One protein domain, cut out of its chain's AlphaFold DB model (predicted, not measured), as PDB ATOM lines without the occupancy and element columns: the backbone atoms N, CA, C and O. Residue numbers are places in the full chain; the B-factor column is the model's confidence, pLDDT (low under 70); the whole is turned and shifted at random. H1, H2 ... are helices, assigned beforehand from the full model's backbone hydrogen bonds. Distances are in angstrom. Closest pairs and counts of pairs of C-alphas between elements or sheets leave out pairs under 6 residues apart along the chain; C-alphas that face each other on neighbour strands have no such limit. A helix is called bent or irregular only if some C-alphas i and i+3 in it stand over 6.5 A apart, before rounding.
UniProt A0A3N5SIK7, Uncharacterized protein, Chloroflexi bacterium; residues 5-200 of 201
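This is residues 5 to 200 of the 201 residues of an uncharacterized protein of Chloroflexi bacterium (UniProt A0A3N5SIK7). Four helical hairpins, H1 with H2, H3 with H4, H5 with H6 and H7 with H8, make a closed ring of walls round a middle that holds no named helix. H8, the longest helix, runs along the long axis and closes the ring on H1. The printed part has 196 residues with eight named helices, H1 to H8 in order, and no named strand; the class is all helix. It is compact, with a radius of gyration of the C-alphas of 15.9 A, and spans 52 by 30 by 30 A.

Start at H1, residues 12 to 27, which touches H2, residues 31 to 45, at Ala 25 and Leu 34, their closest C-alphas, 5.0 A apart. With residues 38 to 43 alone, H2 touches H3, residues 50 to 67, at a steep tilt of 66 degrees, closest at C-alphas 43 and 53, 4.9 A. H3 touches H4, residues 75 to 90, at 4.0 A between the closest C-alphas, 63 and 78. H4 touches H5, residues 99 to 115, closest at C-alphas 83 and 103, 5.2 A. H5 touches H6, residues 123 to 137, closest at C-alphas 105 and 132, 4.9 A. H6 touches H7, residues 141 to 163, closest at C-alphas 126 and 149, 5.0 A. H7 touches H8, residues 171 to 198, at a shallow tilt of 14 degrees, opposite ways, closest at C-alphas 147 and 183, 4.2 A. H8 touches H1, closest at C-alphas 12 and 184, 4.8 A. H1, H7 and H8 form a bundle, helices side by side, though H1 and H7 only just touch, with 3 pairs of C-alphas within 8 A. Every O i to N i+4 pair is within hydrogen-bond range in H1, H2, H3, H4 and H6; H5 has 12 of 13, H7 17 of 19 and H8 21 of 24.

Find C-alpha 12 at (5.270, -34.922, -53.193), where H1 begins. H7, 30.8 A long, is irregular, with C-alphas 143 and 146 7.2 A apart, and has a kink of 36 degrees near residue 148. H8 runs 41.7 A to C-alpha 198 at (-15.955, -28.981, -44.948).

The two C-alphas farthest apart, those of Gly 165 and Arg 200, are 52.5 A apart. The printed part has no cut, and no link is long. The mean pLDDT of the printed part is 94.5; look for values under 70 at residues 194 to 200.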
ATOM      1  N   ARG A   5      -3.863 -29.483 -41.197       75.56
ATOM      2  CA  ARG A   5      -3.570 -28.954 -42.536       75.56
ATOM      3  C   ARG A   5      -2.083 -28.944 -42.876       75.56
ATOM      4  O   ARG A   5      -1.711 -29.218 -44.009       75.56
ATOM      5  N   GLU A   6      -1.218 -28.681 -41.900       82.81
ATOM      6  CA  GLU A   6       0.228 -28.740 -42.130       82.81
ATOM      7  C   GLU A   6       0.691 -30.153 -42.504       82.81
ATOM      8  O   GLU A   6       1.591 -30.276 -43.324       82.81
ATOM      9  N   LEU A   7       0.044 -31.222 -42.018       85.12
ATOM     10  CA  LEU A   7       0.382 -32.592 -42.432       85.12
ATOM     11  C   LEU A   7       0.051 -32.878 -43.901       85.12
ATOM     12  O   LEU A   7       0.661 -33.764 -44.485       85.12
ATOM     13  N   ALA A   8      -0.875 -32.134 -44.509       83.75
ATOM     14  CA  ALA A   8      -1.185 -32.250 -45.933       83.75
ATOM     15  C   ALA A   8      -0.234 -31.420 -46.824       83.75
ATOM     16  O   ALA A   8      -0.266 -31.548 -48.044       83.75
ATOM     17  N   ASN A   9       0.641 -30.591 -46.240       88.62
ATOM     18  CA  ASN A   9       1.534 -29.682 -46.971       88.62
ATOM     19  C   ASN A   9       2.916 -30.279 -47.294       88.62
ATOM     20  O   ASN A   9       3.849 -29.529 -47.586       88.62
ATOM     21  N   PHE A  10       3.072 -31.604 -47.260       94.00
ATOM     22  CA  PHE A  10       4.306 -32.242 -47.718       94.00
ATOM     23  C   PHE A  10       4.572 -31.949 -49.204       94.00
ATOM     24  O   PHE A  10       3.651 -31.747 -50.008       94.00
ATOM     25  N   ASP A  11       5.848 -31.951 -49.589       96.62
ATOM     26  CA  ASP A  11       6.263 -31.894 -50.989       96.62
ATOM     27  C   ASP A  11       6.249 -33.313 -51.601       96.62
ATOM     28  O   ASP A  11       7.073 -34.154 -51.219       96.62
ATOM     29  N   PRO A  12       5.362 -33.601 -52.580       96.94
ATOM     30  CA  PRO A  12       5.270 -34.922 -53.193       96.94
ATOM     31  C   PRO A  12       6.552 -35.372 -53.895       96.94
ATOM     32  O   PRO A  12       6.825 -36.567 -53.960       96.94
ATOM     33  N   GLN A  13       7.338 -34.439 -54.442       97.94
ATOM     34  CA  GLN A  13       8.592 -34.762 -55.118       97.94
ATOM     35  C   GLN A  13       9.667 -35.154 -54.105       97.94
ATOM     36  O   GLN A  13      10.359 -36.153 -54.303       97.94
ATOM     37  N   ARG A  14       9.794 -34.395 -53.011       98.00
ATOM     38  CA  ARG A  14      10.768 -34.693 -51.950       98.00
ATOM     39  C   ARG A  14      10.425 -35.989 -51.231       98.00
ATOM     40  O   ARG A  14      11.317 -36.798 -50.999       98.00
ATOM     41  N   LEU A  15       9.148 -36.203 -50.914       98.06
ATOM     42  CA  LEU A  15       8.718 -37.402 -50.206       98.06
ATOM     43  C   LEU A  15       8.916 -38.668 -51.054       98.06
ATOM     44  O   LEU A  15       9.510 -39.623 -50.562       98.06
ATOM     45  N   ALA A  16       8.551 -38.632 -52.343       98.50
ATOM     46  CA  ALA A  16       8.826 -39.720 -53.286       98.50
ATOM     47  C   ALA A  16      10.321 -40.042 -53.396       98.50
ATOM     48  O   ALA A  16      10.721 -41.205 -53.364       98.50
ATOM     49  N   PHE A  17      11.158 -39.004 -53.493       98.38
ATOM     50  CA  PHE A  17      12.606 -39.171 -53.529       98.38
ATOM     51  C   PHE A  17      13.122 -39.859 -52.260       98.38
ATOM     52  O   PHE A  17      13.914 -40.796 -52.357       98.38
ATOM     53  N   TYR A  18      12.683 -39.419 -51.076       98.56
ATOM     54  CA  TYR A  18      13.143 -40.005 -49.820       98.56
ATOM     55  C   TYR A  18      12.673 -41.444 -49.627       98.56
ATOM     56  O   TYR A  18      13.486 -42.249 -49.184       98.56
ATOM     57  N   GLU A  19      11.429 -41.779 -49.975       98.44
ATOM     58  CA  GLU A  19      10.920 -43.154 -49.868       98.44
ATOM     59  C   GLU A  19      11.675 -44.106 -50.807       98.44
ATOM     60  O   GLU A  19      12.212 -45.114 -50.351       98.44
ATOM     61  N   LYS A  20      11.868 -43.735 -52.081       98.19
ATOM     62  CA  LYS A  20      12.700 -44.516 -53.013       98.19
ATOM     63  C   LYS A  20      14.134 -44.683 -52.498       98.19
ATOM     64  O   LYS A  20      14.681 -45.783 -52.468       98.19
ATOM     65  N   GLU A  21      14.782 -43.596 -52.075       98.19
ATOM     66  CA  GLU A  21      16.145 -43.679 -51.533       98.19
ATOM     67  C   GLU A  21      16.214 -44.517 -50.249       98.19
ATOM     68  O   GLU A  21      17.260 -45.116 -49.987       98.19
ATOM     69  N   ASN A  22      15.131 -44.567 -49.467       97.81
ATOM     70  CA  ASN A  22      14.999 -45.422 -48.297       97.81
ATOM     71  C   ASN A  22      15.057 -46.899 -48.692       97.81
ATOM     72  O   ASN A  22      15.960 -47.601 -48.234       97.81
ATOM     73  N   TYR A  23      14.208 -47.326 -49.632       96.81
ATOM     74  CA  TYR A  23      14.202 -48.700 -50.139       96.81
ATOM     75  C   TYR A  23      15.558 -49.097 -50.723       96.81
ATOM     76  O   TYR A  23      16.150 -50.103 -50.322       96.81
ATOM     77  N   VAL A  24      16.141 -48.266 -51.594       97.56
ATOM     78  CA  VAL A  24      17.459 -48.558 -52.180       97.56
ATOM     79  C   VAL A  24      18.547 -48.628 -51.099       97.56
ATOM     80  O   VAL A  24      19.488 -49.420 -51.217       97.56
ATOM     81  N   ALA A  25      18.492 -47.781 -50.066       96.88
ATOM     82  CA  ALA A  25      19.465 -47.802 -48.978       96.88
ATOM     83  C   ALA A  25      19.318 -49.037 -48.080       96.88
ATOM     84  O   ALA A  25      20.350 -49.604 -47.716       96.88
ATOM     85  N   ASP A  26      18.096 -49.473 -47.766       94.88
ATOM     86  CA  ASP A  26      17.857 -50.691 -46.987       94.88
ATOM     87  C   ASP A  26      18.297 -51.943 -47.751       94.88
ATOM     88  O   ASP A  26      19.136 -52.704 -47.258       94.88
ATOM     89  N   TYR A  27      17.832 -52.131 -48.988       94.69
ATOM     90  CA  TYR A  27      18.173 -53.320 -49.771       94.69
ATOM     91  C   TYR A  27      19.682 -53.435 -50.032       94.69
ATOM     92  O   TYR A  27      20.251 -54.519 -49.913       94.69
ATOM     93  N   ARG A  28      20.370 -52.310 -50.273       95.50
ATOM     94  CA  ARG A  28      21.840 -52.272 -50.418       95.50
ATOM     95  C   ARG A  28      22.605 -52.165 -49.097       95.50
ATOM     96  O   ARG A  28      23.822 -51.985 -49.130       95.50
ATOM     97  N   LYS A  29      21.927 -52.219 -47.947       95.12
ATOM     98  CA  LYS A  29      22.539 -52.179 -46.606       95.12
ATOM     99  C   LYS A  29      23.457 -50.964 -46.396       95.12
ATOM    100  O   LYS A  29      24.482 -51.023 -45.719       95.12
ATOM    101  N   ARG A  30      23.081 -49.817 -46.975       96.19
ATOM    102  CA  ARG A  30      23.793 -48.534 -46.855       96.19
ATOM    103  C   ARG A  30      23.327 -47.792 -45.604       96.19
ATOM    104  O   ARG A  30      22.654 -46.771 -45.699       96.19
ATOM    105  N   TRP A  31      23.707 -48.288 -44.430       94.12
ATOM    106  CA  TRP A  31      23.149 -47.880 -43.132       94.12
ATOM    107  C   TRP A  31      23.193 -46.379 -42.829       94.12
ATOM    108  O   TRP A  31      22.196 -45.815 -42.386       94.12
ATOM    109  N   LEU A  32      24.315 -45.703 -43.108       96.38
ATOM    110  CA  LEU A  32      24.413 -44.250 -42.897       96.38
ATOM    111  C   LEU A  32      23.464 -43.480 -43.819       96.38
ATOM    112  O   LEU A  32      22.824 -42.519 -43.397       96.38
ATOM    113  N   ARG A  33      23.350 -43.923 -45.077       97.06
ATOM    114  CA  ARG A  33      22.411 -43.338 -46.034       97.06
ATOM    115  C   ARG A  33      20.981 -43.590 -45.580       97.06
ATOM    116  O   ARG A  33      20.223 -42.629 -45.559       97.06
ATOM    117  N   LEU A  34      20.662 -44.823 -45.176       96.81
ATOM    118  CA  LEU A  34      19.351 -45.228 -44.668       96.81
ATOM    119  C   LEU A  34      18.919 -44.335 -43.504       96.81
ATOM    120  O   LEU A  34      17.856 -43.734 -43.569       96.81
ATOM    121  N   LEU A  35      19.780 -44.139 -42.500       96.12
ATOM    122  CA  LEU A  35      19.494 -43.253 -41.371       96.12
ATOM    123  C   LEU A  35      19.131 -41.828 -41.826       96.12
ATOM    124  O   LEU A  35      18.112 -41.278 -41.409       96.12
ATOM    125  N   VAL A  36      19.953 -41.232 -42.697       97.94
ATOM    126  CA  VAL A  36      19.746 -39.859 -43.186       97.94
ATOM    127  C   VAL A  36      18.440 -39.732 -43.974       97.94
ATOM    128  O   VAL A  36      17.695 -38.765 -43.778       97.94
ATOM    129  N   VAL A  37      18.142 -40.687 -44.858       97.81
ATOM    130  CA  VAL A  37      16.921 -40.637 -45.675       97.81
ATOM    131  C   VAL A  37      15.675 -40.980 -44.861       97.81
ATOM    132  O   VAL A  37      14.673 -40.308 -45.058       97.81
ATOM    133  N   SER A  38      15.732 -41.890 -43.878       97.75
ATOM    134  CA  SER A  38      14.621 -42.149 -42.945       97.75
ATOM    135  C   SER A  38      14.243 -40.901 -42.146       97.75
ATOM    136  O   SER A  38      13.068 -40.543 -42.070       97.75
ATOM    137  N   ILE A  39      15.231 -40.183 -41.594       98.56
ATOM    138  CA  ILE A  39      14.979 -38.929 -40.864       98.56
ATOM    139  C   ILE A  39      14.357 -37.888 -41.797       98.56
ATOM    140  O   ILE A  39      13.401 -37.211 -41.417       98.56
ATOM    141  N   SER A  40      14.881 -37.762 -43.017       98.38
ATOM    142  CA  SER A  40      14.385 -36.793 -44.000       98.38
ATOM    143  C   SER A  40      12.962 -37.115 -44.460       98.38
ATOM    144  O   SER A  40      12.134 -36.212 -44.546       98.38
ATOM    145  N   MET A  41      12.660 -38.399 -44.670       98.19
ATOM    146  CA  MET A  41      11.335 -38.900 -45.028       98.19
ATOM    147  C   MET A  41      10.310 -38.582 -43.940       98.19
ATOM    148  O   MET A  41       9.298 -37.952 -44.219       98.19
ATOM    149  N   VAL A  42      10.596 -38.938 -42.683       97.75
ATOM    150  CA  VAL A  42       9.700 -38.666 -41.544       97.75
ATOM    151  C   VAL A  42       9.537 -37.163 -41.318       97.75
ATOM    152  O   VAL A  42       8.439 -36.685 -41.027       97.75
ATOM    153  N   LYS A  43      10.617 -36.392 -41.483       97.38
ATOM    154  CA  LYS A  43      10.564 -34.932 -41.405       97.38
ATOM    155  C   LYS A  43       9.604 -34.347 -42.439       97.38
ATOM    156  O   LYS A  43       8.823 -33.474 -42.075       97.38
ATOM    157  N   GLU A  44       9.691 -34.798 -43.689       97.12
ATOM    158  CA  GLU A  44       8.869 -34.320 -44.805       97.12
ATOM    159  C   GLU A  44       7.412 -34.785 -44.672       97.12
ATOM    160  O   GLU A  44       6.504 -33.961 -44.679       97.12
ATOM    161  N   ALA A  45       7.183 -36.082 -44.458       95.50
ATOM    162  CA  ALA A  45       5.843 -36.666 -44.375       95.50
ATOM    163  C   ALA A  45       4.992 -36.046 -43.259       95.50
ATOM    164  O   ALA A  45       3.797 -35.829 -43.431       95.50
ATOM    165  N   TYR A  46       5.614 -35.732 -42.120       95.00
ATOM    166  CA  TYR A  46       4.912 -35.253 -40.930       95.00
ATOM    167  C   TYR A  46       5.267 -33.812 -40.559       95.00
ATOM    168  O   TYR A  46       4.975 -33.379 -39.445       95.00
ATOM    169  N   GLN A  47       5.937 -33.076 -41.455       94.62
ATOM    170  CA  GLN A  47       6.354 -31.676 -41.285       94.62
ATOM    171  C   GLN A  47       7.044 -31.383 -39.942       94.62
ATOM    172  O   GLN A  47       6.839 -30.340 -39.324       94.62
ATOM    173  N   LEU A  48       7.857 -32.311 -39.435       95.00
ATOM    174  CA  LEU A  48       8.446 -32.236 -38.094       95.00
ATOM    175  C   LEU A  48       9.666 -31.300 -38.030       95.00
ATOM    176  O   LEU A  48      10.322 -31.005 -39.033       95.00
ATOM    177  N   SER A  49      10.016 -30.818 -36.832       95.56
ATOM    178  CA  SER A  49      11.352 -30.248 -36.600       95.56
ATOM    179  C   SER A  49      12.419 -31.350 -36.674       95.56
ATOM    180  O   SER A  49      12.096 -32.534 -36.612       95.56
ATOM    181  N   LEU A  50      13.700 -30.997 -36.821       97.00
ATOM    182  CA  LEU A  50      14.757 -32.012 -36.923       97.00
ATOM    183  C   LEU A  50      14.837 -32.929 -35.679       97.00
ATOM    184  O   LEU A  50      14.831 -34.144 -35.868       97.00
ATOM    185  N   PRO A  51      14.821 -32.421 -34.427       97.81
ATOM    186  CA  PRO A  51      14.804 -33.291 -33.247       97.81
ATOM    187  C   PRO A  51      13.579 -34.216 -33.194       97.81
ATOM    188  O   PRO A  51      13.697 -35.392 -32.857       97.81
ATOM    189  N   GLN A  52      12.408 -33.702 -33.582       97.88
ATOM    190  CA  GLN A  52      11.171 -34.482 -33.657       97.88
ATOM    191  C   GLN A  52      11.256 -35.586 -34.717       97.88
ATOM    192  O   GLN A  52      10.825 -36.706 -34.467       97.88
ATOM    193  N   ALA A  53      11.834 -35.285 -35.882       98.06
ATOM    194  CA  ALA A  53      12.013 -36.247 -36.961       98.06
ATOM    195  C   ALA A  53      13.003 -37.358 -36.593       98.06
ATOM    196  O   ALA A  53      12.757 -38.510 -36.930       98.06
ATOM    197  N   ILE A  54      14.078 -37.042 -35.862       98.56
ATOM    198  CA  ILE A  54      15.014 -38.050 -35.337       98.56
ATOM    199  C   ILE A  54      14.278 -39.023 -34.412       98.56
ATOM    200  O   ILE A  54      14.395 -40.236 -34.573       98.56
ATOM    201  N   TYR A  55      13.489 -38.502 -33.471       98.62
ATOM    202  CA  TYR A  55      12.713 -39.340 -32.559       98.62
ATOM    203  C   TYR A  55      11.649 -40.169 -33.292       98.62
ATOM    204  O   TYR A  55      11.525 -41.368 -33.046       98.62
ATOM    205  N   GLY A  56      10.925 -39.561 -34.236       98.38
ATOM    206  CA  GLY A  56       9.943 -40.260 -35.063       98.38
ATOM    207  C   GLY A  56      10.568 -41.382 -35.893       98.38
ATOM    208  O   GLY A  56      10.090 -42.511 -35.851       98.38
ATOM    209  N   ALA A  57      11.684 -41.106 -36.572       98.12
ATOM    210  CA  ALA A  57      12.418 -42.098 -37.355       98.12
ATOM    211  C   ALA A  57      12.971 -43.235 -36.488       98.12
ATOM    212  O   ALA A  57      12.952 -44.383 -36.915       98.12
ATOM    213  N   TYR A  58      13.408 -42.948 -35.256       98.44
ATOM    214  CA  TYR A  58      13.781 -43.991 -34.299       98.44
ATOM    215  C   TYR A  58      12.609 -44.939 -34.004       98.44
ATOM    216  O   TYR A  58      12.795 -46.154 -34.033       98.44
ATOM    217  N   LEU A  59      11.409 -44.413 -33.736       98.62
ATOM    218  CA  LEU A  59      10.238 -45.246 -33.444       98.62
ATOM    219  C   LEU A  59       9.848 -46.116 -34.643       98.62
ATOM    220  O   LEU A  59       9.652 -47.317 -34.469       98.62
ATOM    221  N   VAL A  60       9.798 -45.529 -35.844       98.06
ATOM    222  CA  VAL A  60       9.482 -46.259 -37.082       98.06
ATOM    223  C   VAL A  60      10.527 -47.345 -37.354       98.06
ATOM    224  O   VAL A  60      10.158 -48.500 -37.522       98.06
ATOM    225  N   ALA A  61      11.822 -47.031 -37.257       97.12
ATOM    226  CA  ALA A  61      12.885 -48.015 -37.468       97.12
ATOM    227  C   ALA A  61      12.808 -49.191 -36.478       97.12
ATOM    228  O   ALA A  61      13.053 -50.339 -36.840       97.12
ATOM    229  N   ARG A  62      12.453 -48.938 -35.210       98.19
ATOM    230  CA  ARG A  62      12.257 -50.013 -34.223       98.19
ATOM    231  C   ARG A  62      11.057 -50.898 -34.554       98.19
ATOM    232  O   ARG A  62      11.143 -52.102 -34.317       98.19
ATOM    233  N   ALA A  63       9.987 -50.324 -35.100       98.00
ATOM    234  CA  ALA A  63       8.841 -51.083 -35.584       98.00
ATOM    235  C   ALA A  63       9.205 -51.935 -36.810       98.00
ATOM    236  O   ALA A  63       8.898 -53.124 -36.844       98.00
ATOM    237  N   GLU A  64       9.918 -51.356 -37.778       95.12
ATOM    238  CA  GLU A  64      10.375 -52.055 -38.984       95.12
ATOM    239  C   GLU A  64      11.293 -53.231 -38.642       95.12
ATOM    240  O   GLU A  64      11.101 -54.313 -39.186       95.12
ATOM    241  N   ILE A  65      12.229 -53.059 -37.698       94.56
ATOM    242  CA  ILE A  65      13.106 -54.137 -37.208       94.56
ATOM    243  C   ILE A  65      12.293 -55.285 -36.599       94.56
ATOM    244  O   ILE A  65      12.603 -56.443 -36.862       94.56
ATOM    245  N   ALA A  66      11.263 -54.983 -35.803       96.31
ATOM    246  CA  ALA A  66      10.401 -56.005 -35.208       96.31
ATOM    247  C   ALA A  66       9.560 -56.740 -36.266       96.31
ATOM    248  O   ALA A  66       9.385 -57.955 -36.194       96.31
ATOM    249  N   ALA A  67       9.092 -56.015 -37.283       93.62
ATOM    250  CA  ALA A  67       8.312 -56.579 -38.378       93.62
ATOM    251  C   ALA A  67       9.170 -57.284 -39.451       93.62
ATOM    252  O   ALA A  67       8.611 -57.981 -40.293       93.62
ATOM    253  N   ALA A  68      10.490 -57.067 -39.477       88.62
ATOM    254  CA  ALA A  68      11.375 -57.504 -40.559       88.62
ATOM    255  C   ALA A  68      11.510 -59.026 -40.726       88.62
ATOM    256  O   ALA A  68      11.479 -59.465 -41.880       88.62
ATOM    257  N   PRO A  69      11.673 -59.841 -39.661       87.50
ATOM    258  CA  PRO A  69      11.700 -61.292 -39.807       87.50
ATOM    259  C   PRO A  69      10.393 -61.778 -40.435       87.50
ATOM    260  O   PRO A  69       9.320 -61.409 -39.985       87.50
ATOM    261  N   PHE A  70      10.452 -62.582 -41.492       83.56
ATOM    262  CA  PHE A  70       9.254 -63.130 -42.127       83.56
ATOM    263  C   PHE A  70       9.506 -64.603 -42.470       83.56
ATOM    264  O   PHE A  70      10.511 -64.889 -43.125       83.56
ATOM    265  N   PRO A  71       8.638 -65.538 -42.040       83.94
ATOM    266  CA  PRO A  71       7.322 -65.316 -41.424       83.94
ATOM    267  C   PRO A  71       7.326 -65.017 -39.908       83.94
ATOM    268  O   PRO A  71       6.274 -64.676 -39.383       83.94
ATOM    269  N   ASP A  72       8.465 -65.097 -39.215       90.44
ATOM    270  CA  ASP A  72       8.555 -64.992 -37.741       90.44
ATOM    271  C   ASP A  72       8.539 -63.543 -37.193       90.44
ATOM    272  O   ASP A  72       9.299 -63.198 -36.285       90.44
ATOM    273  N   ASN A  73       7.720 -62.659 -37.768       92.06
ATOM    274  CA  ASN A  73       7.651 -61.250 -37.359       92.06
ATOM    275  C   ASN A  73       7.036 -61.070 -35.966       92.06
ATOM    276  O   ASN A  73       6.069 -61.728 -35.590       92.06
ATOM    277  N   ASP A  74       7.531 -60.072 -35.231       96.31
ATOM    278  CA  ASP A  74       6.919 -59.614 -33.983       96.31
ATOM    279  C   ASP A  74       5.980 -58.429 -34.265       96.31
ATOM    280  O   ASP A  74       6.314 -57.254 -34.067       96.31
ATOM    281  N   ILE A  75       4.794 -58.759 -34.787       96.81
ATOM    282  CA  ILE A  75       3.737 -57.786 -35.102       96.81
ATOM    283  C   ILE A  75       3.281 -56.997 -33.866       96.81
ATOM    284  O   ILE A  75       3.230 -55.769 -33.966       96.81
ATOM    285  N   PRO A  76       3.034 -57.615 -32.691       97.81
ATOM    286  CA  PRO A  76       2.673 -56.859 -31.492       97.81
ATOM    287  C   PRO A  76       3.714 -55.799 -31.101       97.81
ATOM    288  O   PRO A  76       3.353 -54.673 -30.747       97.81
ATOM    289  N   THR A  77       5.011 -56.111 -31.193       98.25
ATOM    290  CA  THR A  77       6.066 -55.122 -30.926       98.25
ATOM    291  C   THR A  77       6.099 -54.028 -31.990       98.25
ATOM    292  O   THR A  77       6.254 -52.853 -31.643       98.25
ATOM    293  N   ALA A  78       5.927 -54.371 -33.270       98.38
ATOM    294  CA  ALA A  78       5.862 -53.386 -34.348       98.38
ATOM    295  C   ALA A  78       4.702 -52.395 -34.143       98.38
ATOM    296  O   ALA A  78       4.920 -51.179 -34.135       98.38
ATOM    297  N   GLU A  79       3.497 -52.903 -33.869       98.56
ATOM    298  CA  GLU A  79       2.311 -52.092 -33.573       98.56
ATOM    299  C   GLU A  79       2.529 -51.220 -32.332       98.56
ATOM    300  O   GLU A  79       2.207 -50.033 -32.344       98.56
ATOM    301  N   ALA A  80       3.165 -51.745 -31.277       98.62
ATOM    302  CA  ALA A  80       3.459 -50.968 -30.074       98.62
ATOM    303  C   ALA A  80       4.383 -49.765 -30.343       98.62
ATOM    304  O   ALA A  80       4.210 -48.707 -29.723       98.62
ATOM    305  N   TYR A  81       5.354 -49.893 -31.253       98.75
ATOM    306  CA  TYR A  81       6.215 -48.779 -31.663       98.75
ATOM    307  C   TYR A  81       5.483 -47.772 -32.554       98.75
ATOM    308  O   TYR A  81       5.609 -46.568 -32.314       98.75
ATOM    309  N   ILE A  82       4.668 -48.227 -33.510       98.69
ATOM    310  CA  ILE A  82       3.856 -47.321 -34.335       98.69
ATOM    311  C   ILE A  82       2.806 -46.585 -33.495       98.69
ATOM    312  O   ILE A  82       2.623 -45.377 -33.641       98.69
ATOM    313  N   ARG A  83       2.186 -47.252 -32.521       98.56
ATOM    314  CA  ARG A  83       1.282 -46.622 -31.554       98.56
ATOM    315  C   ARG A  83       1.972 -45.486 -30.801       98.56
ATOM    316  O   ARG A  83       1.418 -44.396 -30.676       98.56
ATOM    317  N   ARG A  84       3.209 -45.700 -30.328       98.56
ATOM    318  CA  ARG A  84       4.021 -44.637 -29.700       98.56
ATOM    319  C   ARG A  84       4.289 -43.486 -30.669       98.56
ATOM    320  O   ARG A  84       4.230 -42.333 -30.250       98.56
ATOM    321  N   PHE A  85       4.551 -43.786 -31.938       98.56
ATOM    322  CA  PHE A  85       4.762 -42.779 -32.974       98.56
ATOM    323  C   PHE A  85       3.508 -41.920 -33.210       98.56
ATOM    324  O   PHE A  85       3.590 -40.692 -33.180       98.56
ATOM    325  N   TYR A  86       2.328 -42.528 -33.331       97.69
ATOM    326  CA  TYR A  86       1.079 -41.782 -33.499       97.69
ATOM    327  C   TYR A  86       0.650 -41.009 -32.246       97.69
ATOM    328  O   TYR A  86       0.162 -39.884 -32.366       97.69
ATOM    329  N   LEU A  87       0.883 -41.542 -31.039       97.69
ATOM    330  CA  LEU A  87       0.697 -40.783 -29.793       97.69
ATOM    331  C   LEU A  87       1.617 -39.559 -29.738       97.69
ATOM    332  O   LEU A  87       1.184 -38.475 -29.350       97.69
ATOM    333  N   PHE A  88       2.868 -39.716 -30.169       97.62
ATOM    334  CA  PHE A  88       3.808 -38.609 -30.293       97.62
ATOM    335  C   PHE A  88       3.301 -37.537 -31.271       97.62
ATOM    336  O   PHE A  88       3.332 -36.353 -30.934       97.62
ATOM    337  N   LEU A  89       2.752 -37.923 -32.430       95.56
ATOM    338  CA  LEU A  89       2.145 -36.975 -33.372       95.56
ATOM    339  C   LEU A  89       0.922 -36.254 -32.785       95.56
ATOM    340  O   LEU A  89       0.807 -35.039 -32.955       95.56
ATOM    341  N   LYS A  90       0.056 -36.949 -32.035       94.25
ATOM    342  CA  LYS A  90      -1.065 -36.329 -31.300       94.25
ATOM    343  C   LYS A  90      -0.619 -35.312 -30.245       94.25
ATOM    344  O   LYS A  90      -1.368 -34.397 -29.926       94.25
ATOM    345  N   GLY A  91       0.599 -35.437 -29.719       93.62
ATOM    346  CA  GLY A  91       1.193 -34.428 -28.836       93.62
ATOM    347  C   GLY A  91       1.634 -33.143 -29.556       93.62
ATOM    348  O   GLY A  91       1.872 -32.129 -28.906       93.62
ATOM    349  N   ILE A  92       1.760 -33.170 -30.889       93.06
ATOM    350  CA  ILE A  92       2.246 -32.047 -31.714       93.06
ATOM    351  C   ILE A  92       1.097 -31.363 -32.470       93.06
ATOM    352  O   ILE A  92       1.099 -30.135 -32.634       93.06
ATOM    353  N   TYR A  93       0.140 -32.168 -32.927       88.75
ATOM    354  CA  TYR A  93      -0.970 -31.789 -33.790       88.75
ATOM    355  C   TYR A  93      -2.312 -32.171 -33.133       88.75
ATOM    356  O   TYR A  93      -2.400 -33.242 -32.532       88.75
ATOM    357  N   PRO A  94      -3.385 -31.376 -33.301       86.25
ATOM    358  CA  PRO A  94      -4.732 -31.707 -32.840       86.25
ATOM    359  C   PRO A  94      -5.368 -32.751 -33.777       86.25
ATOM    360  O   PRO A  94      -6.234 -32.439 -34.591       86.25
ATOM    361  N   LEU A  95      -4.871 -33.989 -33.726       85.56
ATOM    362  CA  LEU A  95      -5.320 -35.080 -34.594       85.56
ATOM    363  C   LEU A  95      -6.422 -35.898 -33.926       85.56
ATOM    364  O   LEU A  95      -6.298 -36.321 -32.775       85.56
ATOM    365  N   HIS A  96      -7.466 -36.184 -34.698       86.38
ATOM    366  CA  HIS A  96      -8.619 -36.969 -34.275       86.38
ATOM    367  C   HIS A  96      -8.710 -38.238 -35.129       86.38
ATOM    368  O   HIS A  96      -9.377 -38.254 -36.155       86.38
ATOM    369  N   PHE A  97      -7.997 -39.282 -34.707       90.69
ATOM    370  CA  PHE A  97      -8.091 -40.639 -35.254       90.69
ATOM    371  C   PHE A  97      -7.898 -41.677 -34.142       90.69
ATOM    372  O   PHE A  97      -7.355 -41.352 -33.075       90.69
ATOM    373  N   ASP A  98      -8.335 -42.913 -34.375       95.12
ATOM    374  CA  ASP A  98      -8.065 -44.042 -33.484       95.12
ATOM    375  C   ASP A  98      -6.608 -44.500 -33.657       95.12
ATOM    376  O   ASP A  98      -6.198 -44.947 -34.726       95.12
ATOM    377  N   VAL A  99      -5.810 -44.336 -32.601       97.06
ATOM    378  CA  VAL A  99      -4.368 -44.628 -32.614       97.06
ATOM    379  C   VAL A  99      -4.101 -46.123 -32.744       97.06
ATOM    380  O   VAL A  99      -3.127 -46.499 -33.393       97.06
ATOM    381  N   GLU A 100      -4.937 -46.960 -32.130       97.75
ATOM    382  CA  GLU A 100      -4.765 -48.413 -32.166       97.75
ATOM    383  C   GLU A 100      -5.091 -48.938 -33.564       97.75
ATOM    384  O   GLU A 100      -4.312 -49.694 -34.145       97.75
ATOM    385  N   GLU A 101      -6.195 -48.466 -34.154       98.06
ATOM    386  CA  GLU A 101      -6.531 -48.762 -35.550       98.06
ATOM    387  C   GLU A 101      -5.434 -48.272 -36.500       98.06
ATOM    388  O   GLU A 101      -5.011 -49.024 -37.374       98.06
ATOM    389  N   ALA A 102      -4.933 -47.044 -36.320       97.50
ATOM    390  CA  ALA A 102      -3.886 -46.492 -37.177       97.50
ATOM    391  C   ALA A 102      -2.616 -47.345 -37.117       97.50
ATOM    392  O   ALA A 102      -2.044 -47.674 -38.154       97.50
ATOM    393  N   ALA A 103      -2.194 -47.744 -35.913       98.38
ATOM    394  CA  ALA A 103      -1.011 -48.575 -35.738       98.38
ATOM    395  C   ALA A 103      -1.164 -49.948 -36.394       98.38
ATOM    396  O   ALA A 103      -0.256 -50.390 -37.099       98.38
ATOM    397  N   ARG A 104      -2.330 -50.579 -36.227       98.44
ATOM    398  CA  ARG A 104      -2.639 -51.848 -36.883       98.44
ATOM    399  C   ARG A 104      -2.651 -51.720 -38.404       98.44
ATOM    400  O   ARG A 104      -2.073 -52.571 -39.070       98.44
ATOM    401  N   GLN A 105      -3.277 -50.690 -38.977       98.44
ATOM    402  CA  GLN A 105      -3.328 -50.532 -40.440       98.44
ATOM    403  C   GLN A 105      -1.959 -50.208 -41.050       98.44
ATOM    404  O   GLN A 105      -1.636 -50.732 -42.118       98.44
ATOM    405  N   GLU A 106      -1.137 -49.418 -40.356       98.25
ATOM    406  CA  GLU A 106       0.230 -49.114 -40.785       98.25
ATOM    407  C   GLU A 106       1.085 -50.389 -40.832       98.25
ATOM    408  O   GLU A 106       1.713 -50.683 -41.844       98.25
ATOM    409  N   VAL A 107       1.053 -51.216 -39.782       98.25
ATOM    410  CA  VAL A 107       1.806 -52.483 -39.774       98.25
ATOM    411  C   VAL A 107       1.198 -53.511 -40.733       98.25
ATOM    412  O   VAL A 107       1.929 -54.263 -41.382       98.25
ATOM    413  N   ASN A 108      -0.129 -53.535 -40.883       97.88
ATOM    414  CA  ASN A 108      -0.821 -54.459 -41.778       97.88
ATOM    415  C   ASN A 108      -0.354 -54.309 -43.231       97.88
ATOM    416  O   ASN A 108      -0.080 -55.320 -43.880       97.88
ATOM    417  N   TRP A 109      -0.206 -53.084 -43.753       98.06
ATOM    418  CA  TRP A 109       0.261 -52.936 -45.133       98.06
ATOM    419  C   TRP A 109       1.705 -53.432 -45.311       98.06
ATOM    420  O   TRP A 109       2.002 -53.999 -46.361       98.06
ATOM    421  N   TRP A 110       2.574 -53.346 -44.289       97.38
ATOM    422  CA  TRP A 110       3.925 -53.938 -44.334       97.38
ATOM    423  C   TRP A 110       3.872 -55.458 -44.489       97.38
ATOM    424  O   TRP A 110       4.627 -56.044 -45.266       97.38
ATOM    425  N   VAL A 111       2.980 -56.114 -43.745       95.62
ATOM    426  CA  VAL A 111       2.797 -57.570 -43.798       95.62
ATOM    427  C   VAL A 111       2.238 -57.997 -45.152       95.62
ATOM    428  O   VAL A 111       2.759 -58.931 -45.766       95.62
ATOM    429  N   VAL A 112       1.212 -57.295 -45.639       97.25
ATOM    430  CA  VAL A 112       0.609 -57.549 -46.953       97.25
ATOM    431  C   VAL A 112       1.641 -57.355 -48.065       97.25
ATOM    432  O   VAL A 112       1.760 -58.222 -48.930       97.25
ATOM    433  N   HIS A 113       2.437 -56.281 -48.014       97.12
ATOM    434  CA  HIS A 113       3.505 -56.024 -48.986       97.12
ATOM    435  C   HIS A 113       4.521 -57.167 -49.016       97.12
ATOM    436  O   HIS A 113       4.771 -57.724 -50.082       97.12
ATOM    437  N   ARG A 114       5.030 -57.602 -47.854       94.81
ATOM    438  CA  ARG A 114       5.978 -58.728 -47.779       94.81
ATOM    439  C   ARG A 114       5.402 -60.027 -48.339       94.81
ATOM    440  O   ARG A 114       6.097 -60.740 -49.059       94.81
ATOM    441  N   ARG A 115       4.135 -60.340 -48.050       95.12
ATOM    442  CA  ARG A 115       3.472 -61.541 -48.588       95.12
ATOM    443  C   ARG A 115       3.310 -61.474 -50.111       95.12
ATOM    444  O   ARG A 115       3.439 -62.494 -50.784       95.12
ATOM    445  N   LEU A 116       3.034 -60.287 -50.645       96.50
ATOM    446  CA  LEU A 116       2.815 -60.037 -52.071       96.50
ATOM    447  C   LEU A 116       4.087 -59.609 -52.819       96.50
ATOM    448  O   LEU A 116       3.986 -59.090 -53.929       96.50
ATOM    449  N   PHE A 117       5.270 -59.838 -52.244       96.19
ATOM    450  CA  PHE A 117       6.550 -59.382 -52.785       96.19
ATOM    451  C   PHE A 117       6.704 -59.681 -54.290       96.19
ATOM    452  O   PHE A 117       6.714 -60.842 -54.722       96.19
ATOM    453  N   ALA A 118       6.832 -58.616 -55.090       95.38
ATOM    454  CA  ALA A 118       6.903 -58.644 -56.555       95.38
ATOM    455  C   ALA A 118       5.805 -59.486 -57.250       95.38
ATOM    456  O   ALA A 118       6.060 -60.140 -58.270       95.38
ATOM    457  N   GLN A 119       4.588 -59.494 -56.701       96.69
ATOM    458  CA  GLN A 119       3.379 -59.976 -57.372       96.69
ATOM    459  C   GLN A 119       2.668 -58.807 -58.063       96.69
ATOM    460  O   GLN A 119       2.415 -57.775 -57.449       96.69
ATOM    461  N   GLU A 120       2.323 -58.971 -59.342       94.62
ATOM    462  CA  GLU A 120       1.629 -57.922 -60.105       94.62
ATOM    463  C   GLU A 120       0.161 -57.764 -59.688       94.62
ATOM    464  O   GLU A 120      -0.380 -56.662 -59.719       94.62
ATOM    465  N   GLN A 121      -0.487 -58.855 -59.265       95.44
ATOM    466  CA  GLN A 121      -1.837 -58.808 -58.704       95.44
ATOM    467  C   GLN A 121      -1.768 -58.413 -57.223       95.44
ATOM    468  O   GLN A 121      -1.769 -59.267 -56.340       95.44
ATOM    469  N   ASN A 122      -1.694 -57.111 -56.947       95.56
ATOM    470  CA  ASN A 122      -1.484 -56.575 -55.598       95.56
ATOM    471  C   ASN A 122      -2.632 -55.683 -55.089       95.56
ATOM    472  O   ASN A 122      -2.414 -54.817 -54.245       95.56
ATOM    473  N   GLN A 123      -3.867 -55.919 -55.546       98.00
ATOM    474  CA  GLN A 123      -5.053 -55.158 -55.117       98.00
ATOM    475  C   GLN A 123      -5.209 -55.112 -53.588       98.00
ATOM    476  O   GLN A 123      -5.551 -54.078 -53.022       98.00
ATOM    477  N   GLU A 124      -4.892 -56.206 -52.900       98.38
ATOM    478  CA  GLU A 124      -4.935 -56.247 -51.439       98.38
ATOM    479  C   GLU A 124      -3.939 -55.264 -50.786       98.38
ATOM    480  O   GLU A 124      -4.257 -54.650 -49.766       98.38
ATOM    481  N   LEU A 125      -2.756 -55.062 -51.386       98.69
ATOM    482  CA  LEU A 125      -1.789 -54.054 -50.937       98.69
ATOM    483  C   LEU A 125      -2.328 -52.639 -51.156       98.69
ATOM    484  O   LEU A 125      -2.217 -51.806 -50.257       98.69
ATOM    485  N   VAL A 126      -2.949 -52.379 -52.311       98.75
ATOM    486  CA  VAL A 126      -3.599 -51.090 -52.605       98.75
ATOM    487  C   VAL A 126      -4.611 -50.749 -51.513       98.75
ATOM    488  O   VAL A 126      -4.567 -49.668 -50.929       98.75
ATOM    489  N   GLU A 127      -5.487 -51.691 -51.179       98.69
ATOM    490  CA  GLU A 127      -6.491 -51.489 -50.141       98.69
ATOM    491  C   GLU A 127      -5.885 -51.307 -48.744       98.69
ATOM    492  O   GLU A 127      -6.374 -50.491 -47.963       98.69
ATOM    493  N   ALA A 128      -4.827 -52.052 -48.407       98.69
ATOM    494  CA  ALA A 128      -4.143 -51.914 -47.122       98.69
ATOM    495  C   ALA A 128      -3.512 -50.520 -46.965       98.69
ATOM    496  O   ALA A 128      -3.684 -49.881 -45.926       98.69
ATOM    497  N   VAL A 129      -2.856 -50.009 -48.013       98.75
ATOM    498  CA  VAL A 129      -2.290 -48.651 -48.026       98.75
ATOM    499  C   VAL A 129      -3.397 -47.593 -47.937       98.75
ATOM    500  O   VAL A 129      -3.288 -46.667 -47.131       98.75
ATOM    501  N   ALA A 130      -4.488 -47.742 -48.699       98.62
ATOM    502  CA  ALA A 130      -5.613 -46.805 -48.669       98.62
ATOM    503  C   ALA A 130      -6.283 -46.745 -47.287       98.62
ATOM    504  O   ALA A 130      -6.583 -45.656 -46.799       98.62
ATOM    505  N   ARG A 131      -6.464 -47.893 -46.616       98.38
ATOM    506  CA  ARG A 131      -6.978 -47.953 -45.236       98.38
ATOM    507  C   ARG A 131      -6.046 -47.259 -44.244       98.38
ATOM    508  O   ARG A 131      -6.538 -46.523 -43.394       98.38
ATOM    509  N   SER A 132      -4.728 -47.428 -44.381       98.06
ATOM    510  CA  SER A 132      -3.752 -46.723 -43.535       98.06
ATOM    511  C   SER A 132      -3.893 -45.202 -43.657       98.06
ATOM    512  O   SER A 132      -4.005 -44.491 -42.655       98.06
ATOM    513  N   TYR A 133      -3.992 -44.692 -44.890       96.31
ATOM    514  CA  TYR A 133      -4.251 -43.272 -45.137       96.31
ATOM    515  C   TYR A 133      -5.595 -42.811 -44.582       96.31
ATOM    516  O   TYR A 133      -5.652 -41.770 -43.931       96.31
ATOM    517  N   ALA A 134      -6.659 -43.580 -44.808       96.00
ATOM    518  CA  ALA A 134      -8.007 -43.219 -44.391       96.00
ATOM    519  C   ALA A 134      -8.107 -43.058 -42.875       96.00
ATOM    520  O   ALA A 134      -8.672 -42.078 -42.393       96.00
ATOM    521  N   VAL A 135      -7.500 -43.973 -42.117       95.44
ATOM    522  CA  VAL A 135      -7.492 -43.889 -40.654       95.44
ATOM    523  C   VAL A 135      -6.678 -42.685 -40.184       95.44
ATOM    524  O   VAL A 135      -7.151 -41.929 -39.340       95.44
ATOM    525  N   PHE A 136      -5.481 -42.466 -40.735       93.81
ATOM    526  CA  PHE A 136      -4.615 -41.372 -40.294       93.81
ATOM    527  C   PHE A 136      -5.175 -39.984 -40.640       93.81
ATOM    528  O   PHE A 136      -5.171 -39.076 -39.803       93.81
ATOM    529  N   PHE A 137      -5.670 -39.807 -41.866       91.31
ATOM    530  CA  PHE A 137      -6.185 -38.526 -42.347       91.31
ATOM    531  C   PHE A 137      -7.676 -38.324 -42.070       91.31
ATOM    532  O   PHE A 137      -8.141 -37.187 -42.135       91.31
ATOM    533  N   GLY A 138      -8.423 -39.363 -41.694       91.38
ATOM    534  CA  GLY A 138      -9.874 -39.291 -41.510       91.38
ATOM    535  C   GLY A 138     -10.644 -39.092 -42.818       91.38
ATOM    536  O   GLY A 138     -11.760 -38.587 -42.781       91.38
ATOM    537  N   THR A 139     -10.043 -39.457 -43.950       91.31
ATOM    538  CA  THR A 139     -10.599 -39.287 -45.299       91.31
ATOM    539  C   THR A 139     -11.216 -40.611 -45.776       91.31
ATOM    540  O   THR A 139     -10.646 -41.669 -45.499       91.31
ATOM    541  N   PRO A 140     -12.344 -40.600 -46.512       94.38
ATOM    542  CA  PRO A 140     -12.926 -41.816 -47.082       94.38
ATOM    543  C   PRO A 140     -11.937 -42.622 -47.944       94.38
ATOM    544  O   PRO A 140     -11.177 -42.059 -48.734       94.38
ATOM    545  N   VAL A 141     -11.948 -43.951 -47.784       96.44
ATOM    546  CA  VAL A 141     -10.999 -44.875 -48.440       96.44
ATOM    547  C   VAL A 141     -11.062 -44.773 -49.965       96.44
ATOM    548  O   VAL A 141     -10.022 -44.777 -50.615       96.44
ATOM    549  N   ASP A 142     -12.261 -44.648 -50.535       96.69
ATOM    550  CA  ASP A 142     -12.517 -44.544 -51.976       96.69
ATOM    551  C   ASP A 142     -11.761 -43.378 -52.626       96.69
ATOM    552  O   ASP A 142     -11.187 -43.540 -53.701       96.69
ATOM    553  N   ARG A 143     -11.653 -42.239 -51.932       96.44
ATOM    554  CA  ARG A 143     -10.885 -41.070 -52.397       96.44
ATOM    555  C   ARG A 143      -9.374 -41.282 -52.393       96.44
ATOM    556  O   ARG A 143      -8.644 -40.541 -53.045       96.44
ATOM    557  N   LEU A 144      -8.898 -42.257 -51.626       97.75
ATOM    558  CA  LEU A 144      -7.479 -42.533 -51.415       97.75
ATOM    559  C   LEU A 144      -6.982 -43.717 -52.254       97.75
ATOM    560  O   LEU A 144      -5.774 -43.962 -52.299       97.75
ATOM    561  N   MET A 145      -7.884 -44.427 -52.940       98.38
ATOM    562  CA  MET A 145      -7.560 -45.624 -53.721       98.38
ATOM    563  C   MET A 145      -6.563 -45.346 -54.845       98.38
ATOM    564  O   MET A 145      -5.622 -46.115 -55.020       98.38
ATOM    565  N   GLU A 146      -6.720 -44.244 -55.584       98.38
ATOM    566  CA  GLU A 146      -5.806 -43.911 -56.685       98.38
ATOM    567  C   GLU A 146      -4.390 -43.614 -56.177       98.38
ATOM    568  O   GLU A 146      -3.407 -44.140 -56.703       98.38
ATOM    569  N   ALA A 147      -4.276 -42.833 -55.099       98.56
ATOM    570  CA  ALA A 147      -2.993 -42.545 -54.466       98.56
ATOM    571  C   ALA A 147      -2.321 -43.824 -53.938       98.56
ATOM    572  O   ALA A 147      -1.123 -44.035 -54.137       98.56
ATOM    573  N   ALA A 148      -3.097 -44.700 -53.298       98.69
ATOM    574  CA  ALA A 148      -2.612 -45.978 -52.795       98.69
ATOM    575  C   ALA A 148      -2.166 -46.921 -53.923       98.69
ATOM    576  O   ALA A 148      -1.146 -47.596 -53.783       98.69
ATOM    577  N   ALA A 149      -2.878 -46.932 -55.055       98.75
ATOM    578  CA  ALA A 149      -2.544 -47.756 -56.212       98.75
ATOM    579  C   ALA A 149      -1.196 -47.357 -56.824       98.75
ATOM    580  O   ALA A 149      -0.371 -48.217 -57.133       98.75
ATOM    581  N   GLU A 150      -0.937 -46.056 -56.949       98.81
ATOM    582  CA  GLU A 150       0.352 -45.551 -57.425       98.81
ATOM    583  C   GLU A 150       1.492 -45.876 -56.448       98.81
ATOM    584  O   GLU A 150       2.569 -46.292 -56.879       98.81
ATOM    585  N   ARG A 151       1.261 -45.789 -55.128       98.75
ATOM    586  CA  ARG A 151       2.289 -46.155 -54.139       98.75
ATOM    587  C   ARG A 151       2.607 -47.650 -54.176       98.75
ATOM    588  O   ARG A 151       3.779 -48.019 -54.199       98.75
ATOM    589  N   ALA A 152       1.586 -48.503 -54.265       98.75
ATOM    590  CA  ALA A 152       1.753 -49.949 -54.426       98.75
ATOM    591  C   ALA A 152       2.476 -50.309 -55.738       98.75
ATOM    592  O   ALA A 152       3.266 -51.253 -55.774       98.75
ATOM    593  N   ARG A 153       2.264 -49.539 -56.814       98.69
ATOM    594  CA  ARG A 153       3.023 -49.687 -58.065       98.69
ATOM    595  C   ARG A 153       4.499 -49.324 -57.883       98.69
ATOM    596  O   ARG A 153       5.357 -50.034 -58.399       98.69
ATOM    597  N   GLY A 154       4.797 -48.268 -57.124       98.62
ATOM    598  CA  GLY A 154       6.165 -47.927 -56.723       98.62
ATOM    599  C   GLY A 154       6.851 -49.077 -55.982       98.62
ATOM    600  O   GLY A 154       7.928 -49.513 -56.383       98.62
ATOM    601  N   MET A 155       6.175 -49.643 -54.977       98.62
ATOM    602  CA  MET A 155       6.650 -50.818 -54.229       98.62
ATOM    603  C   MET A 155       6.906 -52.024 -55.146       98.62
ATOM    604  O   MET A 155       7.953 -52.655 -55.044       98.62
ATOM    605  N   LEU A 156       6.012 -52.300 -56.104       98.62
ATOM    606  CA  LEU A 156       6.197 -53.371 -57.089       98.62
ATOM    607  C   LEU A 156       7.459 -53.171 -57.943       98.62
ATOM    608  O   LEU A 156       8.197 -54.130 -58.165       98.62
ATOM    609  N   TYR A 157       7.737 -51.949 -58.411       98.62
ATOM    610  CA  TYR A 157       8.971 -51.668 -59.155       98.62
ATOM    611  C   TYR A 157      10.222 -51.867 -58.293       98.62
ATOM    612  O   TYR A 157      11.207 -52.424 -58.784       98.62
ATOM    613  N   SER A 158      10.160 -51.485 -57.014       98.19
ATOM    614  CA  SER A 158      11.217 -51.754 -56.034       98.19
ATOM    615  C   SER A 158      11.459 -53.258 -55.880       98.19
ATOM    616  O   SER A 158      12.582 -53.738 -56.043       98.19
ATOM    617  N   ASP A 159      10.396 -54.038 -55.674       98.12
ATOM    618  CA  ASP A 159      10.486 -55.488 -55.494       98.12
ATOM    619  C   ASP A 159      11.018 -56.192 -56.754       98.12
ATOM    620  O   ASP A 159      11.834 -57.113 -56.667       98.12
ATOM    621  N   GLN A 160      10.589 -55.757 -57.945       98.06
ATOM    622  CA  GLN A 160      11.097 -56.266 -59.224       98.06
ATOM    623  C   GLN A 160      12.585 -55.950 -59.402       98.06
ATOM    624  O   GLN A 160      13.340 -56.801 -59.872       98.06
ATOM    625  N   TRP A 161      13.023 -54.757 -58.998       98.31
ATOM    626  CA  TRP A 161      14.430 -54.368 -59.023       98.31
ATOM    627  C   TRP A 161      15.267 -55.230 -58.073       98.31
ATOM    628  O   TRP A 161      16.346 -55.692 -58.453       98.31
ATOM    629  N   VAL A 162      14.750 -55.522 -56.876       97.69
ATOM    630  CA  VAL A 162      15.387 -56.438 -55.920       97.69
ATOM    631  C   VAL A 162      15.474 -57.852 -56.485       97.69
ATOM    632  O   VAL A 162      16.559 -58.433 -56.510       97.69
ATOM    633  N   ARG A 163      14.363 -58.389 -57.008       96.88
ATOM    634  CA  ARG A 163      14.318 -59.712 -57.654       96.88
ATOM    635  C   ARG A 163      15.276 -59.797 -58.848       96.88
ATOM    636  O   ARG A 163      15.858 -60.850 -59.081       96.88
ATOM    637  N   GLY A 164      15.459 -58.693 -59.570       95.31
ATOM    638  CA  GLY A 164      16.364 -58.559 -60.712       95.31
ATOM    639  C   GLY A 164      17.840 -58.329 -60.364       95.31
ATOM    640  O   GLY A 164      18.623 -58.064 -61.267       95.31
ATOM    641  N   GLY A 165      18.244 -58.401 -59.090       96.56
ATOM    642  CA  GLY A 165      19.655 -58.296 -58.690       96.56
ATOM    643  C   GLY A 165      20.142 -56.880 -58.365       96.56
ATOM    644  O   GLY A 165      21.343 -56.666 -58.210       96.56
ATOM    645  N   MET A 166      19.230 -55.918 -58.199       96.25
ATOM    646  CA  MET A 166      19.518 -54.574 -57.687       96.25
ATOM    647  C   MET A 166      20.530 -53.757 -58.511       96.25
ATOM    648  O   MET A 166      21.399 -53.076 -57.950       96.25
ATOM    649  N   GLU A 167      20.427 -53.764 -59.841       93.12
ATOM    650  CA  GLU A 167      21.338 -53.014 -60.720       93.12
ATOM    651  C   GLU A 167      21.350 -51.494 -60.449       93.12
ATOM    652  O   GLU A 167      20.342 -50.882 -60.091       93.12
ATOM    653  N   GLY A 168      22.522 -50.864 -60.607       87.69
ATOM    654  CA  GLY A 168      22.783 -49.439 -60.333       87.69
ATOM    655  C   GLY A 168      21.869 -48.460 -61.068       87.69
ATOM    656  O   GLY A 168      21.318 -47.554 -60.448       87.69
ATOM    657  N   HIS A 169      21.719 -48.669 -62.374       90.75
ATOM    658  CA  HIS A 169      21.046 -47.763 -63.310       90.75
ATOM    659  C   HIS A 169      19.760 -48.377 -63.873       90.75
ATOM    660  O   HIS A 169      19.406 -48.149 -65.026       90.75
ATOM    661  N   SER A 170      19.079 -49.194 -63.066       95.81
ATOM    662  CA  SER A 170      17.870 -49.876 -63.514       95.81
ATOM    663  C   SER A 170      16.765 -48.866 -63.862       95.81
ATOM    664  O   SER A 170      16.477 -47.984 -63.046       95.81
ATOM    665  N   PRO A 171      16.081 -49.009 -65.015       97.44
ATOM    666  CA  PRO A 171      14.915 -48.188 -65.343       97.44
ATOM    667  C   PRO A 171      13.764 -48.368 -64.340       97.44
ATOM    668  O   PRO A 171      12.891 -47.507 -64.253       97.44
ATOM    669  N   LEU A 172      13.766 -49.451 -63.552       98.12
ATOM    670  CA  LEU A 172      12.783 -49.681 -62.493       98.12
ATOM    671  C   LEU A 172      12.869 -48.630 -61.381       98.12
ATOM    672  O   LEU A 172      11.828 -48.204 -60.905       98.12
ATOM    673  N   LEU A 173      14.067 -48.136 -61.044       97.69
ATOM    674  CA  LEU A 173      14.231 -47.079 -60.034       97.69
ATOM    675  C   LEU A 173      13.642 -45.737 -60.495       97.69
ATOM    676  O   LEU A 173      13.181 -44.940 -59.680       97.69
ATOM    677  N   VAL A 174      13.650 -45.481 -61.808       97.75
ATOM    678  CA  VAL A 174      13.009 -44.292 -62.394       97.75
ATOM    679  C   VAL A 174      11.490 -44.433 -62.315       97.75
ATOM    680  O   VAL A 174      10.815 -43.530 -61.830       97.75
ATOM    681  N   ARG A 175      10.963 -45.596 -62.718       98.44
ATOM    682  CA  ARG A 175       9.524 -45.894 -62.667       98.44
ATOM    683  C   ARG A 175       8.973 -45.912 -61.240       98.44
ATOM    684  O   ARG A 175       7.859 -45.451 -61.015       98.44
ATOM    685  N   GLU A 176       9.748 -46.424 -60.288       98.50
ATOM    686  CA  GLU A 176       9.461 -46.363 -58.854       98.50
ATOM    687  C   GLU A 176       9.272 -44.912 -58.410       98.50
ATOM    688  O   GLU A 176       8.218 -44.565 -57.882       98.50
ATOM    689  N   GLU A 177      10.240 -44.035 -58.694       98.31
ATOM    690  CA  GLU A 177      10.149 -42.630 -58.294       98.31
ATOM    691  C   GLU A 177       8.964 -41.905 -58.948       98.31
ATOM    692  O   GLU A 177       8.284 -41.116 -58.294       98.31
ATOM    693  N   GLU A 178       8.692 -42.168 -60.228       98.62
ATOM    694  CA  GLU A 178       7.544 -41.605 -60.949       98.62
ATOM    695  C   GLU A 178       6.207 -42.037 -60.336       98.62
ATOM    696  O   GLU A 178       5.338 -41.190 -60.105       98.62
ATOM    697  N   ALA A 179       6.060 -43.324 -60.011       98.75
ATOM    698  CA  ALA A 179       4.867 -43.855 -59.360       98.75
ATOM    699  C   ALA A 179       4.674 -43.241 -57.964       98.75
ATOM    700  O   ALA A 179       3.593 -42.744 -57.649       98.75
ATOM    701  N   LEU A 180       5.737 -43.150 -57.158       98.81
ATOM    702  CA  LEU A 180       5.677 -42.510 -55.838       98.81
ATOM    703  C   LEU A 180       5.342 -41.011 -55.935       98.81
ATOM    704  O   LEU A 180       4.535 -40.497 -55.160       98.81
ATOM    705  N   ARG A 181       5.891 -40.292 -56.924       98.69
ATOM    706  CA  ARG A 181       5.536 -38.883 -57.186       98.69
ATOM    707  C   ARG A 181       4.057 -38.736 -57.529       98.69
ATOM    708  O   ARG A 181       3.423 -37.788 -57.060       98.69
ATOM    709  N   SER A 182       3.522 -39.644 -58.345       98.69
ATOM    710  CA  SER A 182       2.099 -39.682 -58.691       98.69
ATOM    711  C   SER A 182       1.244 -39.933 -57.446       98.69
ATOM    712  O   SER A 182       0.359 -39.133 -57.141       98.69
ATOM    713  N   ALA A 183       1.600 -40.949 -56.655       98.69
ATOM    714  CA  ALA A 183       0.926 -41.312 -55.412       98.69
ATOM    715  C   ALA A 183       0.795 -40.130 -54.454       98.69
ATOM    716  O   ALA A 183      -0.299 -39.783 -54.014       98.69
ATOM    717  N   TYR A 184       1.907 -39.451 -54.175       98.44
ATOM    718  CA  TYR A 184       1.920 -38.339 -53.236       98.44
ATOM    719  C   TYR A 184       1.241 -37.079 -53.782       98.44
ATOM    720  O   TYR A 184       0.681 -36.300 -53.007       98.44
ATOM    721  N   ARG A 185       1.227 -36.866 -55.105       97.94
ATOM    722  CA  ARG A 185       0.423 -35.796 -55.714       97.94
ATOM    723  C   ARG A 185      -1.068 -36.063 -55.546       97.94
ATOM    724  O   ARG A 185      -1.780 -35.153 -55.132       97.94
ATOM    725  N   LEU A 186      -1.513 -37.282 -55.851       97.81
ATOM    726  CA  LEU A 186      -2.909 -37.699 -55.719       97.81
ATOM    727  C   LEU A 186      -3.363 -37.643 -54.261       97.81
ATOM    728  O   LEU A 186      -4.410 -37.067 -53.981       97.81
ATOM    729  N   LEU A 187      -2.538 -38.134 -53.330       97.19
ATOM    730  CA  LEU A 187      -2.813 -38.049 -51.895       97.19
ATOM    731  C   LEU A 187      -3.025 -36.594 -51.476       97.19
ATOM    732  O   LEU A 187      -4.046 -36.261 -50.887       97.19
ATOM    733  N   ARG A 188      -2.096 -35.700 -51.831       95.31
ATOM    734  CA  ARG A 188      -2.215 -34.282 -51.483       95.31
ATOM    735  C   ARG A 188      -3.470 -33.636 -52.077       95.31
ATOM    736  O   ARG A 188      -4.124 -32.858 -51.389       95.31
ATOM    737  N   SER A 189      -3.809 -33.949 -53.328       94.31
ATOM    738  CA  SER A 189      -5.035 -33.458 -53.966       94.31
ATOM    739  C   SER A 189      -6.293 -33.941 -53.239       94.31
ATOM    740  O   SER A 189      -7.152 -33.121 -52.918       94.31
ATOM    741  N   ALA A 190      -6.368 -35.233 -52.900       93.38
ATOM    742  CA  ALA A 190      -7.501 -35.809 -52.178       93.38
ATOM    743  C   ALA A 190      -7.713 -35.141 -50.808       93.38
ATOM    744  O   ALA A 190      -8.847 -34.833 -50.436       93.38
ATOM    745  N   LEU A 191      -6.622 -34.848 -50.092       91.25
ATOM    746  CA  LEU A 191      -6.666 -34.159 -48.799       91.25
ATOM    747  C   LEU A 191      -7.093 -32.686 -48.921       91.25
ATOM    748  O   LEU A 191      -7.797 -32.180 -48.052       91.25
ATOM    749  N   ALA A 192      -6.703 -31.993 -49.995       86.88
ATOM    750  CA  ALA A 192      -7.063 -30.589 -50.212       86.88
ATOM    751  C   ALA A 192      -8.544 -30.399 -50.587       86.88
ATOM    752  O   ALA A 192      -9.176 -29.424 -50.185       86.88
ATOM    753  N   GLU A 193      -9.123 -31.321 -51.353       77.19
ATOM    754  CA  GLU A 193     -10.530 -31.247 -51.758       77.19
ATOM    755  C   GLU A 193     -11.502 -31.482 -50.589       77.19
ATOM    756  O   GLU A 193     -12.598 -30.922 -50.573       77.19
ATOM    757  N   GLU A 194     -11.124 -32.286 -49.592       66.06
ATOM    758  CA  GLU A 194     -11.914 -32.472 -48.369       66.06
ATOM    759  C   GLU A 194     -12.040 -31.172 -47.557       66.06
ATOM    760  O   GLU A 194     -13.111 -30.897 -47.005       66.06
ATOM    761  N   GLU A 195     -10.998 -30.331 -47.556       61.97
ATOM    762  CA  GLU A 195     -11.031 -29.007 -46.921       61.97
ATOM    763  C   GLU A 195     -12.059 -28.080 -47.582       61.97
ATOM    764  O   GLU A 195     -12.733 -27.316 -46.894       61.97
ATOM    765  N   VAL A 196     -12.229 -28.157 -48.907       61.34
ATOM    766  CA  VAL A 196     -13.201 -27.323 -49.636       61.34
ATOM    767  C   VAL A 196     -14.641 -27.724 -49.307       61.34
ATOM    768  O   VAL A 196     -15.516 -26.862 -49.228       61.34
ATOM    769  N   VAL A 197     -14.886 -29.019 -49.095       58.91
ATOM    770  CA  VAL A 197     -16.218 -29.544 -48.763       58.91
ATOM    771  C   VAL A 197     -16.614 -29.200 -47.323       58.91
ATOM    772  O   VAL A 197     -17.758 -28.820 -47.093       58.91
ATOM    773  N   HIS A 198     -15.678 -29.256 -46.368       55.97
ATOM    774  CA  HIS A 198     -15.955 -28.981 -44.948       55.97
ATOM    775  C   HIS A 198     -15.746 -27.512 -44.532       55.97
ATOM    776  O   HIS A 198     -16.220 -27.107 -43.476       55.97
ATOM    777  N   GLY A 199     -15.063 -26.700 -45.348       44.16
ATOM    778  CA  GLY A 199     -14.837 -25.266 -45.121       44.16
ATOM    779  C   GLY A 199     -15.967 -24.344 -45.599       44.16
ATOM    780  O   GLY A 199     -15.811 -23.124 -45.567       44.16
ATOM    781  N   ARG A 200     -17.094 -24.902 -46.061       36.12
ATOM    782  CA  ARG A 200     -18.349 -24.178 -46.319       36.12
ATOM    783  C   ARG A 200     -19.362 -24.495 -45.215       36.12
ATOM    784  O   ARG A 200     -20.302 -25.250 -45.444       36.12
TER     785      ARG A 200